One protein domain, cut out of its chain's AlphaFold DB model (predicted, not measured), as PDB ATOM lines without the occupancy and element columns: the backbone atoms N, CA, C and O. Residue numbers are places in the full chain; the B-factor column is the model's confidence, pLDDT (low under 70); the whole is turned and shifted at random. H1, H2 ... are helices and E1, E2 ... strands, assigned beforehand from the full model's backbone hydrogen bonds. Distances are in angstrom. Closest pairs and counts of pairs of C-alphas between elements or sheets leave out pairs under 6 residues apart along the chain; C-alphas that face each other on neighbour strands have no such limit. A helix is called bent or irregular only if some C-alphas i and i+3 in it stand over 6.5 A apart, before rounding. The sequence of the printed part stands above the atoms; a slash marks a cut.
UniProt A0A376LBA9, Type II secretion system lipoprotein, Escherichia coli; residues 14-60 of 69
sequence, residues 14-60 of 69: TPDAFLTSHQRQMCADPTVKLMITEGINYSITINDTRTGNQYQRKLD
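AT A GLANCE: This is residues 14 to 60 of the 69 residues of the protein "Type II secretion system lipoprotein" of Escherichia coli (UniProt A0A376LBA9). This is a narrow two-layer rod: a long, thin hairpin of two strands, E1 and E2, lies along helix H1, which runs lengthwise over one face of it and leaves the other face bare. The short helix H2 is set crosswise at the end of the rod away from the hairpin's turn, where the chain passes from the H1 layer to the strand layer. The printed part has 47 residues, with two named helices and two named strands in the order H1, H2, E1, E2; the sheet has the order E1 - E2 and is antiparallel, and the class is mixed, helices and strands. The whole is only just loose, close to compact, with a radius of gyration of the C-alphas of 11.8 A, and the C-alphas span 36 by 16 by 11 A along their three main axes.

HOW THE PARTS SIT: Begin with the sheet, made of E1, residues 42 to 48, and E2, residues 53 to 59. They are antiparallel neighbours and form a hairpin, with 163 degrees between their N-to-C directions. Look at C-alphas 43 and 58, which face each other at 4.3 A, and at C-alphas 48 and 53 near the turn, which face each other at 5.3 A. Across the pair, N 44 and O 57 are within hydrogen-bond range at 2.8 A, and so are N 59 and O 42 at 2.8 A. Now turn to H1, residues 15 to 28. Its residues 15 to 27 have 17 pairs of C-alphas within 10 A with E2 and 13 with E1. The closest C-alphas of H1 and E2 are those of Leu 19 and Arg 57, 7.1 A apart. The closest of H1 and E1 are those of Pro 15 and Asp 48, 7.4 A apart. Next comes H2, residues 30 to 37, whose line is about perpendicular to that of H1, at 84 degrees. H1 and H2 only just touch, and only at the corner by their link, with 3 pairs of C-alphas within 8 A; H1 does so with residues 26 to 27 alone, and the closest C-alphas are those of Cys 27 and Lys 33 at 5.7 A. From H2 to the strands, look at Ile 36: its C-alpha is 7.5 A from that of Tyr 42, the closest pair of H2 and E1, and 7.7 A from that of Leu 59, the closest pair of H2 and E2. In H1 and H2 every O i to N i+4 pair is within hydrogen-bond range.

IN THESE COORDINATES: Find C-alpha 42 at (3.213, -24.456, -44.202); from there E1 runs 19.5 A to C-alpha 48. E2 begins at C-alpha 53 and comes back over 19.9 A to C-alpha 59 at (3.993, -22.039, -48.347). For H1, start at C-alpha 15, at (-6.570, -28.177, -58.344), and go 19.9 A to C-alpha 28. H2 goes from C-alpha 30 to C-alpha 37, 10.3 A. Neither helix is bent.

THE WHOLE: The outline is a rod, and the two C-alphas farthest apart are those of Glu 38, in the link from H2 to E1, and Arg 50, in the link from E1 to E2, at 36.4 A. The C-alphas of Thr 14 and Asp 60, the first and last printed, are 22.1 A apart. The printed part runs from 14 to 60 with no cut. The links H1 to H2, H2 to E1 and E1 to E2 are tight, with 1, 4 and 4 residues between the elements. In the B-factor column the mean pLDDT of the printed part is 86.1, and no printed residue is under 70.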
ATOM      1  N   THR A  14      -9.504 -26.096 -61.593       78.75
ATOM      2  CA  THR A  14      -8.424 -27.072 -61.539       78.75
ATOM      3  C   THR A  14      -7.788 -27.027 -60.143       78.75
ATOM      4  O   THR A  14      -7.738 -25.955 -59.527       78.75
ATOM      5  N   PRO A  15      -7.267 -28.155 -59.629       79.88
ATOM      6  CA  PRO A  15      -6.570 -28.177 -58.344       79.88
ATOM      7  C   PRO A  15      -5.477 -27.102 -58.238       79.88
ATOM      8  O   PRO A  15      -5.299 -26.506 -57.182       79.88
ATOM      9  N   ASP A  16      -4.805 -26.778 -59.347       82.06
ATOM     10  CA  ASP A  16      -3.809 -25.705 -59.401       82.06
ATOM     11  C   ASP A  16      -4.407 -24.290 -59.253       82.06
ATOM     12  O   ASP A  16      -3.861 -23.460 -58.517       82.06
ATOM     13  N   ALA A  17      -5.558 -24.015 -59.878       84.06
ATOM     14  CA  ALA A  17      -6.257 -22.740 -59.716       84.06
ATOM     15  C   ALA A  17      -6.718 -22.537 -58.265       84.06
ATOM     16  O   ALA A  17      -6.579 -21.439 -57.716       84.06
ATOM     17  N   PHE A  18      -7.199 -23.606 -57.623       84.62
ATOM     18  CA  PHE A  18      -7.542 -23.595 -56.204       84.62
ATOM     19  C   PHE A  18      -6.304 -23.381 -55.319       84.62
ATOM     20  O   PHE A  18      -6.316 -22.528 -54.434       84.62
ATOM     21  N   LEU A  19      -5.206 -24.110 -55.558       85.50
ATOM     22  CA  LEU A  19      -3.966 -23.942 -54.786       85.50
ATOM     23  C   LEU A  19      -3.444 -22.509 -54.872       85.50
ATOM     24  O   LEU A  19      -2.989 -21.958 -53.874       85.50
ATOM     25  N   THR A  20      -3.527 -21.902 -56.053       86.75
ATOM     26  CA  THR A  20      -3.075 -20.530 -56.289       86.75
ATOM     27  C   THR A  20      -3.940 -19.505 -55.555       86.75
ATOM     28  O   THR A  20      -3.404 -18.578 -54.943       86.75
ATOM     29  N   SER A  21      -5.268 -19.650 -55.579       87.44
ATOM     30  CA  SER A  21      -6.166 -18.739 -54.859       87.44
ATOM     31  C   SER A  21      -6.038 -18.900 -53.342       87.44
ATOM     32  O   SER A  21      -5.917 -17.902 -52.629       87.44
ATOM     33  N   HIS A  22      -5.967 -20.139 -52.854       86.75
ATOM     34  CA  HIS A  22      -5.819 -20.434 -51.433       86.75
ATOM     35  C   HIS A  22      -4.459 -19.980 -50.891       86.75
ATOM     36  O   HIS A  22      -4.392 -19.373 -49.825       86.75
ATOM     37  N   GLN A  23      -3.380 -20.165 -51.660       87.19
ATOM     38  CA  GLN A  23      -2.075 -19.583 -51.344       87.19
ATOM     39  C   GLN A  23      -2.173 -18.067 -51.164       87.19
ATOM     40  O   GLN A  23      -1.678 -17.550 -50.170       87.19
ATOM     41  N   ARG A  24      -2.817 -17.342 -52.090       89.25
ATOM     42  CA  ARG A  24      -2.954 -15.880 -51.975       89.25
ATOM     43  C   ARG A  24      -3.721 -15.467 -50.721       89.25
ATOM     44  O   ARG A  24      -3.313 -14.509 -50.076       89.25
ATOM     45  N   GLN A  25      -4.785 -16.189 -50.370       89.50
ATOM     46  CA  GLN A  25      -5.544 -15.945 -49.137       89.50
ATOM     47  C   GLN A  25      -4.670 -16.157 -47.895       89.50
ATOM     48  O   GLN A  25      -4.595 -15.275 -47.047       89.50
ATOM     49  N   MET A  26      -3.943 -17.277 -47.833       89.81
ATOM     50  CA  MET A  26      -3.036 -17.591 -46.723       89.81
ATOM     51  C   MET A  26      -1.892 -16.576 -46.615       89.81
ATOM     52  O   MET A  26      -1.580 -16.117 -45.527       89.81
ATOM     53  N   CYS A  27      -1.286 -16.164 -47.728       88.69
ATOM     54  CA  CYS A  27      -0.226 -15.153 -47.716       88.69
ATOM     55  C   CYS A  27      -0.734 -13.741 -47.354       88.69
ATOM     56  O   CYS A  27       0.057 -12.910 -46.902       88.69
ATOM     57  N   ALA A  28      -2.019 -13.447 -47.585       90.38
ATOM     58  CA  ALA A  28      -2.651 -12.182 -47.212       90.38
ATOM     59  C   ALA A  28      -3.119 -12.155 -45.747       90.38
ATOM     60  O   ALA A  28      -3.295 -11.069 -45.194       90.38
ATOM     61  N   ASP A  29      -3.296 -13.320 -45.116       91.19
ATOM     62  CA  ASP A  29      -3.634 -13.416 -43.701       91.19
ATOM     63  C   ASP A  29      -2.446 -12.937 -42.837       91.19
ATOM     64  O   ASP A  29      -1.333 -13.464 -42.956       91.19
ATOM     65  N   PRO A  30      -2.641 -11.933 -41.962       89.38
ATOM     66  CA  PRO A  30      -1.556 -11.348 -41.179       89.38
ATOM     67  C   PRO A  30      -0.943 -12.331 -40.173       89.38
ATOM     68  O   PRO A  30       0.256 -12.252 -39.903       89.38
ATOM     69  N   THR A  31      -1.728 -13.274 -39.653       90.44
ATOM     70  CA  THR A  31      -1.268 -14.297 -38.705       90.44
ATOM     71  C   THR A  31      -0.391 -15.313 -39.419       90.44
ATOM     72  O   THR A  31       0.719 -15.606 -38.975       90.44
ATOM     73  N   VAL A  32      -0.845 -15.806 -40.573       88.56
ATOM     74  CA  VAL A  32      -0.065 -16.743 -41.391       88.56
ATOM     75  C   VAL A  32       1.212 -16.075 -41.899       88.56
ATOM     76  O   VAL A  32       2.287 -16.672 -41.851       88.56
ATOM     77  N   LYS A  33       1.135 -14.810 -42.323       88.44
ATOM     78  CA  LYS A  33       2.304 -14.024 -42.730       88.44
ATOM     79  C   LYS A  33       3.325 -13.881 -41.598       88.44
ATOM     80  O   LYS A  33       4.525 -14.003 -41.863       88.44
ATOM     81  N   LEU A  34       2.882 -13.652 -40.358       89.44
ATOM     82  CA  LEU A  34       3.757 -13.623 -39.182       89.44
ATOM     83  C   LEU A  34       4.436 -14.982 -38.976       89.44
ATOM     84  O   LEU A  34       5.662 -15.051 -38.950       89.44
ATOM     85  N   MET A  35       3.659 -16.064 -38.955       89.88
ATOM     86  CA  MET A  35       4.166 -17.426 -38.763       89.88
ATOM     87  C   MET A  35       5.195 -17.824 -39.837       89.88
ATOM     88  O   MET A  35       6.264 -18.345 -39.522       89.88
ATOM     89  N   ILE A  36       4.934 -17.514 -41.112       89.56
ATOM     90  CA  ILE A  36       5.885 -17.750 -42.212       89.56
ATOM     91  C   ILE A  36       7.145 -16.879 -42.056       89.56
ATOM     92  O   ILE A  36       8.254 -17.320 -42.367       89.56
ATOM     93  N   THR A  37       7.007 -15.647 -41.558       86.25
ATOM     94  CA  THR A  37       8.147 -14.749 -41.292       86.25
ATOM     95  C   THR A  37       9.039 -15.282 -40.170       86.25
ATOM     96  O   THR A  37      10.265 -15.195 -40.282       86.25
ATOM     97  N   GLU A  38       8.436 -15.885 -39.146       88.38
ATOM     98  CA  GLU A  38       9.106 -16.560 -38.026       88.38
ATOM     99  C   GLU A  38       9.760 -17.896 -38.425       88.38
ATOM    100  O   GLU A  38      10.507 -18.479 -37.643       88.38
ATOM    101  N   GLY A  39       9.548 -18.357 -39.663       85.12
ATOM    102  CA  GLY A  39      10.168 -19.566 -40.206       85.12
ATOM    103  C   GLY A  39       9.313 -20.828 -40.074       85.12
ATOM    104  O   GLY A  39       9.820 -21.929 -40.298       85.12
ATOM    105  N   ILE A  40       8.027 -20.693 -39.742       87.06
ATOM    106  CA  ILE A  40       7.088 -21.817 -39.730       87.06
ATOM    107  C   ILE A  40       6.753 -22.197 -41.175       87.06
ATOM    108  O   ILE A  40       6.229 -21.397 -41.950       87.06
ATOM    109  N   ASN A  41       7.050 -23.446 -41.532       81.69
ATOM    110  CA  ASN A  41       6.752 -23.986 -42.853       81.69
ATOM    111  C   ASN A  41       5.304 -24.465 -42.922       81.69
ATOM    112  O   ASN A  41       4.881 -25.303 -42.126       81.69
ATOM    113  N   TYR A  42       4.569 -23.998 -43.929       84.06
ATOM    114  CA  TYR A  42       3.213 -24.456 -44.202       84.06
ATOM    115  C   TYR A  42       3.184 -25.348 -45.439       84.06
ATOM    116  O   TYR A  42       3.936 -25.166 -46.394       84.06
ATOM    117  N   SER A  43       2.289 -26.331 -45.436       87.19
ATOM    118  CA  SER A  43       2.000 -27.147 -46.610       87.19
ATOM    119  C   SER A  43       0.499 -27.328 -46.747       87.19
ATOM    120  O   SER A  43      -0.175 -27.766 -45.813       87.19
ATOM    121  N   ILE A  44      -0.006 -27.015 -47.931       86.06
ATOM    122  CA  ILE A  44      -1.372 -27.292 -48.352       86.06
ATOM    123  C   ILE A  44      -1.344 -28.614 -49.111       86.06
ATOM    124  O   ILE A  44      -0.542 -28.768 -50.032       86.06
ATOM    125  N   THR A  45      -2.215 -29.547 -48.739       85.38
ATOM    126  CA  THR A  45      -2.401 -30.809 -49.460       85.38
ATOM    127  C   THR A  45      -3.865 -30.938 -49.859       85.38
ATOM    128  O   THR A  45      -4.761 -30.763 -49.031       85.38
ATOM    129  N   ILE A  46      -4.095 -31.248 -51.130       84.50
ATOM    130  CA  ILE A  46      -5.408 -31.477 -51.726       84.50
ATOM    131  C   ILE A  46      -5.432 -32.896 -52.250       84.50
ATOM    132  O   ILE A  46      -4.570 -33.286 -53.034       84.50
ATOM    133  N   ASN A  47      -6.451 -33.640 -51.851       83.25
ATOM    134  CA  ASN A  47      -6.756 -34.928 -52.444       83.25
ATOM    135  C   ASN A  47      -7.931 -34.718 -53.396       83.25
ATOM    136  O   ASN A  47      -9.043 -34.433 -52.952       83.25
ATOM    137  N   ASP A  48      -7.673 -34.812 -54.696       80.50
ATOM    138  CA  ASP A  48      -8.718 -34.799 -55.711       80.50
ATOM    139  C   ASP A  48      -9.376 -36.179 -55.735       80.50
ATOM    140  O   ASP A  48      -8.866 -37.126 -56.333       80.50
ATOM    141  N   THR A  49     -10.519 -36.299 -55.068       79.56
ATOM    142  CA  THR A  49     -11.274 -37.555 -54.962       79.56
ATOM    143  C   THR A  49     -11.843 -38.024 -56.301       79.56
ATOM    144  O   THR A  49     -12.130 -39.207 -56.452       79.56
ATOM    145  N   ARG A  50     -11.961 -37.133 -57.297       78.88
ATOM    146  CA  ARG A  50     -12.449 -37.470 -58.641       78.88
ATOM    147  C   ARG A  50     -11.398 -38.221 -59.454       78.88
ATOM    148  O   ARG A  50     -11.751 -39.092 -60.240       78.88
ATOM    149  N   THR A  51     -10.125 -37.855 -59.307       82.00
ATOM    150  CA  THR A  51      -9.015 -38.482 -60.048       82.00
ATOM    151  C   THR A  51      -8.169 -39.422 -59.194       82.00
ATOM    152  O   THR A  51      -7.389 -40.193 -59.741       82.00
ATOM    153  N   GLY A  52      -8.306 -39.361 -57.867       83.75
ATOM    154  CA  GLY A  52      -7.424 -40.035 -56.914       83.75
ATOM    155  C   GLY A  52      -6.057 -39.357 -56.762       83.75
ATOM    156  O   GLY A  52      -5.215 -39.852 -56.017       83.75
ATOM    157  N   ASN A  53      -5.820 -38.232 -57.445       85.31
ATOM    158  CA  ASN A  53      -4.538 -37.540 -57.408       85.31
ATOM    159  C   ASN A  53      -4.401 -36.677 -56.157       85.31
ATOM    160  O   ASN A  53      -5.341 -36.008 -55.724       85.31
ATOM    161  N   GLN A  54      -3.186 -36.627 -55.624       86.50
ATOM    162  CA  GLN A  54      -2.823 -35.700 -54.564       86.50
ATOM    163  C   GLN A  54      -1.996 -34.549 -55.134       86.50
ATOM    164  O   GLN A  54      -1.058 -34.757 -55.901       86.50
ATOM    165  N   TYR A  55      -2.323 -33.334 -54.711       85.94
ATOM    166  CA  TYR A  55      -1.579 -32.123 -55.023       85.94
ATOM    167  C   TYR A  55      -1.087 -31.503 -53.725       85.94
ATOM    168  O   TYR A  55      -1.839 -31.390 -52.757       85.94
ATOM    169  N   GLN A  56       0.169 -31.074 -53.699       86.44
ATOM    170  CA  GLN A  56       0.766 -30.444 -52.530       86.44
ATOM    171  C   GLN A  56       1.437 -29.136 -52.932       86.44
ATOM    172  O   GLN A  56       2.108 -29.060 -53.963       86.44
ATOM    173  N   ARG A  57       1.289 -28.107 -52.098       87.81
ATOM    174  CA  ARG A  57       2.014 -26.846 -52.246       87.81
ATOM    175  C   ARG A  57       2.565 -26.392 -50.907       87.81
ATOM    176  O   ARG A  57       1.826 -26.246 -49.935       87.81
ATOM    177  N   LYS A  58       3.875 -26.160 -50.876       88.50
ATOM    178  CA  LYS A  58       4.541 -25.530 -49.739       88.50
ATOM    179  C   LYS A  58       4.296 -24.027 -49.776       88.50
ATOM    180  O   LYS A  58       4.297 -23.426 -50.848       88.50
ATOM    181  N   LEU A  59       4.072 -23.464 -48.600       87.62
ATOM    182  CA  LEU A  59       3.993 -22.039 -48.347       87.62
ATOM    183  C   LEU A  59       5.181 -21.659 -47.470       87.62
ATOM    184  O   LEU A  59       5.306 -22.091 -46.322       87.62
ATOM    185  N   ASP A  60       6.048 -20.852 -48.051       86.81
ATOM    186  CA  ASP A  60       7.220 -20.263 -47.431       86.81
ATOM    187  C   ASP A  60       7.331 -18.774 -47.796       86.81
ATOM    188  O   ASP A  60       6.543 -18.220 -48.576       86.81
TER     189      ASP A  60